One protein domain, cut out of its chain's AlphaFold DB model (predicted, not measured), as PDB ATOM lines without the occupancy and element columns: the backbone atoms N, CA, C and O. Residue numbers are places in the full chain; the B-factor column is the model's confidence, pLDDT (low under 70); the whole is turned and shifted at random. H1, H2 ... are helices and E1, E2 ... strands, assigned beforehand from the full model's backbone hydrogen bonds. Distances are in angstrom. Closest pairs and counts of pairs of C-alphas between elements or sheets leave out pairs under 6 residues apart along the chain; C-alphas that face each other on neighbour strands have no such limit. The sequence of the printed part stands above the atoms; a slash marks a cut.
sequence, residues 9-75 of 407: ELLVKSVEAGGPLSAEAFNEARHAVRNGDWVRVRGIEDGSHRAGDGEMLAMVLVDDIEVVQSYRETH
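Overview. This is residues 9 to 75 of the 407 residues of the protein "Hypothetical protein" of Prasinoderma coloniale (UniProt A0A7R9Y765). A long hairpin, E2 and E3, bends midway into a V, with short E1 beside E3, H1 packed on E3, and small H2 after it. The 67 residues include E1, H1, E2, E3, H2 in chain order, class mixed, with mixed sheet order E1, E3, E2. The whole is flat, 35 by 34 by 16 A, and only just loose, close to compact (radius of gyration of the C-alphas 13.4 A).

Arrangement. E1, residues 9 to 11, is parallel to E3, residues 56 to 69; N 11 and O 60 are within hydrogen-bond range, 2.9 A. H1, residues 23 to 32, is on the sheet; the closest C-alphas of H1 and E3 are Ala 29 and Ile 65, 6.4 A. E2, residues 38 to 50, is antiparallel to E3, N 44 to O 61 being 3.0 A. E2 bends by 99 degrees at residue 44, E3 by 103 degrees at residue 63. H2, residues 71 to 74, is not on the sheet.

Along the chain. E1 begins at C-alpha 9 (184.767, 123.381, 197.805); H2 ends at C-alpha 74 (166.427, 109.499, 190.386). E3 spans 25.9 A.

Size, cuts and confidence. The printed part has no cut. The link E1 to H1 is long. Residues 16 to 18 and 47 to 58 have pLDDT under 70.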
ATOM      1  N   GLU A   9     183.732 124.368 198.080       78.56
ATOM      2  CA  GLU A   9     184.767 123.381 197.805       78.56
ATOM      3  C   GLU A   9     184.911 122.476 199.031       78.56
ATOM      4  O   GLU A   9     185.036 122.944 200.162       78.56
ATOM      5  N   LEU A  10     184.841 121.165 198.812       80.62
ATOM      6  CA  LEU A  10     184.884 120.178 199.886       80.62
ATOM      7  C   LEU A  10     186.262 119.533 199.921       80.62
ATOM      8  O   LEU A  10     186.651 118.832 198.983       80.62
ATOM      9  N   LEU A  11     186.980 119.739 201.019       79.25
ATOM     10  CA  LEU A  11     188.274 119.128 201.252       79.25
ATOM     11  C   LEU A  11     188.110 117.945 202.204       79.25
ATOM     12  O   LEU A  11     187.939 118.096 203.412       79.25
ATOM     13  N   VAL A  12     188.190 116.743 201.643       80.00
ATOM     14  CA  VAL A  12     188.120 115.494 202.404       80.00
ATOM     15  C   VAL A  12     189.549 115.022 202.701       80.00
ATOM     16  O   VAL A  12     190.338 114.824 201.774       80.00
ATOM     17  N   LYS A  13     189.904 114.845 203.979       72.19
ATOM     18  CA  LYS A  13     191.236 114.392 204.427       72.19
ATOM     19  C   LYS A  13     191.102 113.276 205.464       72.19
ATOM     20  O   LYS A  13     190.220 113.345 206.315       72.19
ATOM     21  N   SER A  14     191.998 112.290 205.423       79.62
ATOM     22  CA  SER A  14     192.072 111.249 206.455       79.62
ATOM     23  C   SER A  14     192.912 111.690 207.661       79.62
ATOM     24  O   SER A  14     193.809 112.519 207.513       79.62
ATOM     25  N   VAL A  15     192.687 111.093 208.835       73.00
ATOM     26  CA  VAL A  15     193.432 111.309 210.092       73.00
ATOM     27  C   VAL A  15     194.925 111.061 209.904       73.00
ATOM     28  O   VAL A  15     195.740 111.855 210.365       73.00
ATOM     29  N   GLU A  16     195.306 110.048 209.121       68.88
ATOM     30  CA  GLU A  16     196.709 109.798 208.759       68.88
ATOM     31  C   GLU A  16     197.359 110.961 207.981       68.88
ATOM     32  O   GLU A  16     198.580 111.111 207.985       68.88
ATOM     33  N   ALA A  17     196.553 111.797 207.321       65.75
ATOM     34  CA  ALA A  17     196.970 112.989 206.584       65.75
ATOM     35  C   ALA A  17     196.581 114.304 207.295       65.75
ATOM     36  O   ALA A  17     196.559 115.360 206.657       65.75
ATOM     37  N   GLY A  18     196.263 114.248 208.597       66.50
ATOM     38  CA  GLY A  18     195.876 115.411 209.403       66.50
ATOM     39  C   GLY A  18     194.441 115.901 209.174       66.50
ATOM     40  O   GLY A  18     194.171 117.085 209.350       66.50
ATOM     41  N   GLY A  19     193.542 115.027 208.720       73.81
ATOM     42  CA  GLY A  19     192.112 115.296 208.542       73.81
ATOM     43  C   GLY A  19     191.216 114.663 209.614       73.81
ATOM     44  O   GLY A  19     191.708 113.946 210.478       73.81
ATOM     45  N   PRO A  20     189.899 114.908 209.561       77.62
ATOM     46  CA  PRO A  20     188.960 114.443 210.589       77.62
ATOM     47  C   PRO A  20     188.404 113.018 210.369       77.62
ATOM     48  O   PRO A  20     187.845 112.438 211.295       77.62
ATOM     49  N   LEU A  21     188.568 112.420 209.179       79.56
ATOM     50  CA  LEU A  21     188.021 111.094 208.833       79.56
ATOM     51  C   LEU A  21     189.027 109.951 209.037       79.56
ATOM     52  O   LEU A  21     190.190 110.097 208.680       79.56
ATOM     53  N   SER A  22     188.615 108.759 209.487       83.31
ATOM     54  CA  SER A  22     189.511 107.585 209.440       83.31
ATOM     55  C   SER A  22     189.894 107.220 207.993       83.31
ATOM     56  O   SER A  22     189.224 107.619 207.035       83.31
ATOM     57  N   ALA A  23     190.988 106.475 207.801       78.12
ATOM     58  CA  ALA A  23     191.417 106.045 206.466       78.12
ATOM     59  C   ALA A  23     190.371 105.137 205.796       78.12
ATOM     60  O   ALA A  23     190.134 105.234 204.588       78.12
ATOM     61  N   GLU A  24     189.711 104.290 206.584       79.31
ATOM     62  CA  GLU A  24     188.606 103.440 206.154       79.31
ATOM     63  C   GLU A  24     187.397 104.283 205.733       79.31
ATOM     64  O   GLU A  24     186.962 104.171 204.587       79.31
ATOM     65  N   ALA A  25     186.930 105.200 206.589       78.75
ATOM     66  CA  ALA A  25     185.770 106.050 206.307       78.75
ATOM     67  C   ALA A  25     185.999 106.962 205.090       78.75
ATOM     68  O   ALA A  25     185.107 107.152 204.263       78.75
ATOM     69  N   PHE A  26     187.222 107.477 204.914       81.44
ATOM     70  CA  PHE A  26     187.607 108.228 203.718       81.44
ATOM     71  C   PHE A  26     187.459 107.392 202.438       81.44
ATOM     72  O   PHE A  26     186.942 107.868 201.421       81.44
ATOM     73  N   ASN A  27     187.926 106.142 202.466       79.12
ATOM     74  CA  ASN A  27     187.829 105.253 201.315       79.12
ATOM     75  C   ASN A  27     186.378 104.838 201.052       79.12
ATOM     76  O   ASN A  27     185.958 104.845 199.896       79.12
ATOM     77  N   GLU A  28     185.600 104.541 202.092       80.56
ATOM     78  CA  GLU A  28     184.170 104.244 201.976       80.56
ATOM     79  C   GLU A  28     183.408 105.406 201.337       80.56
ATOM     80  O   GLU A  28     182.746 105.208 200.318       80.56
ATOM     81  N   ALA A  29     183.599 106.630 201.829       79.31
ATOM     82  CA  ALA A  29     183.028 107.844 201.251       79.31
ATOM     83  C   ALA A  29     183.394 108.013 199.767       79.31
ATOM     84  O   ALA A  29     182.528 108.212 198.909       79.31
ATOM     85  N   ARG A  30     184.683 107.860 199.431       77.81
ATOM     86  CA  ARG A  30     185.177 107.911 198.045       77.81
ATOM     87  C   ARG A  30     184.522 106.849 197.156       77.81
ATOM     88  O   ARG A  30     184.315 107.082 195.963       77.81
ATOM     89  N   HIS A  31     184.248 105.671 197.705       79.19
ATOM     90  CA  HIS A  31     183.619 104.567 196.991       79.19
ATOM     91  C   HIS A  31     182.093 104.642 196.972       79.19
ATOM     92  O   HIS A  31     181.505 104.029 196.082       79.19
ATOM     93  N   ALA A  32     181.454 105.400 197.857       80.75
ATOM     94  CA  ALA A  32     180.006 105.575 197.904       80.75
ATOM     95  C   ALA A  32     179.531 106.676 196.946       80.75
ATOM     96  O   ALA A  32     178.637 106.437 196.138       80.75
ATOM     97  N   VAL A  33     180.183 107.841 196.955       85.75
ATOM     98  CA  VAL A  33     179.732 109.012 196.187       85.75
ATOM     99  C   VAL A  33     179.981 108.830 194.683       85.75
ATOM    100  O   VAL A  33     181.044 108.375 194.241       85.75
ATOM    101  N   ARG A  34     178.990 109.176 193.859       83.50
ATOM    102  CA  ARG A  34     179.080 109.228 192.394       83.50
ATOM    103  C   ARG A  34     178.806 110.642 191.895       83.50
ATOM    104  O   ARG A  34     178.208 111.475 192.567       83.50
ATOM    105  N   ASN A  35     179.248 110.915 190.670       82.00
ATOM    106  CA  ASN A  35     178.983 112.196 190.024       82.00
ATOM    107  C   ASN A  35     177.472 112.437 189.906       82.00
ATOM    108  O   ASN A  35     176.767 111.626 189.303       82.00
ATOM    109  N   GLY A  36     177.024 113.576 190.433       80.50
ATOM    110  CA  GLY A  36     175.633 114.021 190.410       80.50
ATOM    111  C   GLY A  36     174.831 113.709 191.663       80.50
ATOM    112  O   GLY A  36     173.738 114.253 191.804       80.50
ATOM    113  N   ASP A  37     175.341 112.856 192.553       87.38
ATOM    114  CA  ASP A  37     174.658 112.536 193.801       87.38
ATOM    115  C   ASP A  37     174.488 113.793 194.660       87.38
ATOM    116  O   ASP A  37     175.395 114.626 194.771       87.38
ATOM    117  N   TRP A  38     173.324 113.918 195.295       86.62
ATOM    118  CA  TRP A  38     173.131 114.915 196.337       86.62
ATOM    119  C   TRP A  38     173.683 114.355 197.632       86.62
ATOM    120  O   TRP A  38     173.225 113.323 198.123       86.62
ATOM    121  N   VAL A  39     174.673 115.052 198.172       89.31
ATOM    122  CA  VAL A  39     175.351 114.663 199.402       89.31
ATOM    123  C   VAL A  39     175.044 115.653 200.516       89.31
ATOM    124  O   VAL A  39     175.012 116.866 200.297       89.31
ATOM    125  N   ARG A  40     174.839 115.131 201.721       87.81
ATOM    126  CA  ARG A  40     174.875 115.893 202.964       87.81
ATOM    127  C   ARG A  40     176.275 115.767 203.524       87.81
ATOM    128  O   ARG A  40     176.820 114.672 203.609       87.81
ATOM    129  N   VAL A  41     176.852 116.901 203.882       86.88
ATOM    130  CA  VAL A  41     178.230 116.992 204.349       86.88
ATOM    131  C   VAL A  41     178.205 117.608 205.734       86.88
ATOM    132  O   VAL A  41     177.574 118.648 205.926       86.88
ATOM    133  N   ARG A  42     178.877 116.968 206.689       86.81
ATOM    134  CA  ARG A  42     179.202 117.561 207.989       86.81
ATOM    135  C   ARG A  42     180.685 117.893 207.999       86.81
ATOM    136  O   ARG A  42     181.491 117.131 207.467       86.81
ATOM    137  N   GLY A  43     181.028 119.050 208.537       86.56
ATOM    138  CA  GLY A  43     182.386 119.558 208.487       86.56
ATOM    139  C   GLY A  43     182.504 120.957 209.063       86.56
ATOM    140  O   GLY A  43     181.503 121.589 209.410       86.56
ATOM    141  N   ILE A  44     183.738 121.443 209.116       82.12
ATOM    142  CA  ILE A  44     184.079 122.778 209.600       82.12
ATOM    143  C   ILE A  44     184.429 123.652 208.394       82.12
ATOM    144  O   ILE A  44     185.259 123.272 207.566       82.12
ATOM    145  N   GLU A  45     183.790 124.816 208.278       80.38
ATOM    146  CA  GLU A  45     184.154 125.820 207.274       80.38
ATOM    147  C   GLU A  45     185.514 126.442 207.645       80.38
ATOM    148  O   GLU A  45     185.656 127.093 208.678       80.38
ATOM    149  N   ASP A  46     186.523 126.220 206.801       73.62
ATOM    150  CA  ASP A  46     187.904 126.687 206.962       73.62
ATOM    151  C   ASP A  46     188.167 127.858 206.007       73.62
ATOM    152  O   ASP A  46     188.890 127.772 205.013       73.62
ATOM    153  N   GLY A  47     187.484 128.964 206.293       67.19
ATOM    154  CA  GLY A  47     187.608 130.214 205.557       67.19
ATOM    155  C   GLY A  47     186.900 130.244 204.199       67.19
ATOM    156  O   GLY A  47     186.317 129.276 203.703       67.19
ATOM    157  N   SER A  48     186.951 131.426 203.590       64.38
ATOM    158  CA  SER A  48     186.406 131.690 202.263       64.38
ATOM    159  C   SER A  48     187.475 132.318 201.382       64.38
ATOM    160  O   SER A  48     188.106 133.292 201.796       64.38
ATOM    161  N   HIS A  49     187.659 131.806 200.170       61.19
ATOM    162  CA  HIS A  49     188.559 132.402 199.189       61.19
ATOM    163  C   HIS A  49     187.765 132.921 197.988       61.19
ATOM    164  O   HIS A  49     186.714 132.388 197.628       61.19
ATOM    165  N   ARG A  50     188.265 133.996 197.373       57.88
ATOM    166  CA  ARG A  50     187.730 134.481 196.099       57.88
ATOM    167  C   ARG A  50     188.234 133.580 194.983       57.88
ATOM    168  O   ARG A  50     189.446 133.469 194.790       57.88
ATOM    169  N   ALA A  51     187.311 132.983 194.239       57.81
ATOM    170  CA  ALA A  51     187.625 132.454 192.924       57.81
ATOM    171  C   ALA A  51     188.006 133.615 191.985       57.81
ATOM    172  O   ALA A  51     187.640 134.771 192.220       57.81
ATOM    173  N   GLY A  52     188.770 133.324 190.927       47.81
ATOM    174  CA  GLY A  52     189.292 134.330 189.988       47.81
ATOM    175  C   GLY A  52     188.231 135.169 189.253       47.81
ATOM    176  O   GLY A  52     188.592 136.113 188.560       47.81
ATOM    177  N   ASP A  53     186.947 134.851 189.413       56.00
ATOM    178  CA  ASP A  53     185.774 135.510 188.828       56.00
ATOM    179  C   ASP A  53     184.931 136.311 189.846       56.00
ATOM    180  O   ASP A  53     183.916 136.901 189.480       56.00
ATOM    181  N   GLY A  54     185.355 136.388 191.113       54.47
ATOM    182  CA  GLY A  54     184.658 137.145 192.157       54.47
ATOM    183  C   GLY A  54     183.582 136.362 192.920       54.47
ATOM    184  O   GLY A  54     183.020 136.923 193.865       54.47
ATOM    185  N   GLU A  55     183.332 135.086 192.593       59.09
ATOM    186  CA  GLU A  55     182.501 134.208 193.426       59.09
ATOM    187  C   GLU A  55     183.221 133.868 194.746       59.09
ATOM    188  O   GLU A  55     184.422 133.582 194.789       59.09
ATOM    189  N   MET A  56     182.471 133.912 195.851       60.28
ATOM    190  CA  MET A  56     182.954 133.501 197.169       60.28
ATOM    191  C   MET A  56     182.823 131.984 197.301       60.28
ATOM    192  O   MET A  56     181.709 131.458 197.313       60.28
ATOM    193  N   LEU A  57     183.953 131.289 197.424       65.81
ATOM    194  CA  LEU A  57     183.998 129.861 197.713       65.81
ATOM    195  C   LEU A  57     184.338 129.657 199.187       65.81
ATOM    196  O   LEU A  57     185.367 130.134 199.661       65.81
ATOM    197  N   ALA A  58     183.486 128.930 199.907       69.62
ATOM    198  CA  ALA A  58     183.818 128.439 201.240       69.62
ATOM    199  C   ALA A  58     184.482 127.062 201.125       69.62
ATOM    200  O   ALA A  58     183.994 126.193 200.391       69.62
ATOM    201  N   MET A  59     185.592 126.880 201.839       75.06
ATOM    202  CA  MET A  59     186.259 125.588 201.959       75.06
ATOM    203  C   MET A  59     185.700 124.862 203.182       75.06
ATOM    204  O   MET A  59     185.635 125.440 204.261       75.06
ATOM    205  N   VAL A  60     185.299 123.601 203.031       80.12
ATOM    206  CA  VAL A  60     184.809 122.779 204.148       80.12
ATOM    207  C   VAL A  60     185.762 121.614 204.379       80.12
ATOM    208  O   VAL A  60     185.967 120.803 203.473       80.12
ATOM    209  N   LEU A  61     186.312 121.507 205.587       82.38
ATOM    210  CA  LEU A  61     186.983 120.300 206.067       82.38
ATOM    211  C   LEU A  61     185.916 119.274 206.443       82.38
ATOM    212  O   LEU A  61     185.134 119.502 207.360       82.38
ATOM    213  N   VAL A  62     185.850 118.177 205.691       86.31
ATOM    214  CA  VAL A  62     184.736 117.219 205.769       86.31
ATOM    215  C   VAL A  62     184.966 116.171 206.853       86.31
ATOM    216  O   VAL A  62     185.872 115.353 206.705       86.31
ATOM    217  N   ASP A  63     184.093 116.156 207.860       84.88
ATOM    218  CA  ASP A  63     184.026 115.157 208.936       84.88
ATOM    219  C   ASP A  63     183.210 113.925 208.539       84.88
ATOM    220  O   ASP A  63     183.476 112.831 209.022       84.88
ATOM    221  N   ASP A  64     182.184 114.102 207.704       84.19
ATOM    222  CA  ASP A  64     181.281 113.035 207.271       84.19
ATOM    223  C   ASP A  64     180.551 113.421 205.978       84.19
ATOM    224  O   ASP A  64     180.240 114.595 205.744       84.19
ATOM    225  N   ILE A  65     180.269 112.428 205.135       88.25
ATOM    226  CA  ILE A  65     179.569 112.615 203.863       88.25
ATOM    227  C   ILE A  65     178.576 111.482 203.616       88.25
ATOM    228  O   ILE A  65     178.932 110.315 203.476       88.25
ATOM    229  N   GLU A  66     177.309 111.857 203.501       89.06
ATOM    230  CA  GLU A  66     176.184 110.952 203.299       89.06
ATOM    231  C   GLU A  66     175.553 111.227 201.932       89.06
ATOM    232  O   GLU A  66     175.225 112.370 201.610       89.06
ATOM    233  N   VAL A  67     175.346 110.191 201.118       88.62
ATOM    234  CA  VAL A  67     174.550 110.316 199.890       88.62
ATOM    235  C   VAL A  67     173.074 110.363 200.279       88.62
ATOM    236  O   VAL A  67     172.506 109.358 200.686       88.62
ATOM    237  N   VAL A  68     172.450 111.533 200.142       91.38
ATOM    238  CA  VAL A  68     171.028 111.751 200.457       91.38
ATOM    239  C   VAL A  68     170.135 111.320 199.302       91.38
ATOM    240  O   VAL A  68     169.028 110.835 199.513       91.38
ATOM    241  N   GLN A  69     170.604 111.505 198.069       88.62
ATOM    242  CA  GLN A  69     169.863 111.111 196.880       88.62
ATOM    243  C   GLN A  69     170.837 110.707 195.781       88.62
ATOM    244  O   GLN A  69     171.655 111.515 195.331       88.62
ATOM    245  N   SER A  70     170.713 109.465 195.311       87.69
ATOM    246  CA  SER A  70     171.493 109.019 194.165       87.69
ATOM    247  C   SER A  70     170.960 109.641 192.879       87.69
ATOM    248  O   SER A  70     169.771 109.538 192.546       87.69
ATOM    249  N   TYR A  71     171.856 110.234 192.092       84.38
ATOM    250  CA  TYR A  71     171.504 110.721 190.761       84.38
ATOM    251  C   TYR A  71     171.060 109.577 189.856       84.38
ATOM    252  O   TYR A  71     170.100 109.701 189.102       84.38
ATOM    253  N   ARG A  72     171.744 108.433 189.949       80.44
ATOM    254  CA  ARG A  72     171.489 107.268 189.099       80.44
ATOM    255  C   ARG A  72     170.087 106.697 189.300       80.44
ATOM    256  O   ARG A  72     169.485 106.244 188.330       80.44
ATOM    257  N   GLU A  73     169.605 106.691 190.537       83.50
ATOM    258  CA  GLU A  73     168.278 106.178 190.889       83.50
ATOM    259  C   GLU A  73     167.176 107.158 190.494       83.50
ATOM    260  O   GLU A  73     166.144 106.750 189.972       83.50
ATOM    261  N   THR A  74     167.420 108.455 190.685       82.75
ATOM    262  CA  THR A  74     166.427 109.499 190.386       82.75
ATOM    263  C   THR A  74     166.383 109.910 188.919       82.75
ATOM    264  O   THR A  74     165.384 110.466 188.474       82.75
ATOM    265  N   HIS A  75     167.425 109.599 188.148       75.81
ATOM    266  CA  HIS A  75     167.517 109.918 186.725       75.81
ATOM    267  C   HIS A  75     167.919 108.685 185.895       75.81
ATOM    268  O   HIS A  75     168.966 108.688 185.228       75.81
TER     269      HIS A  75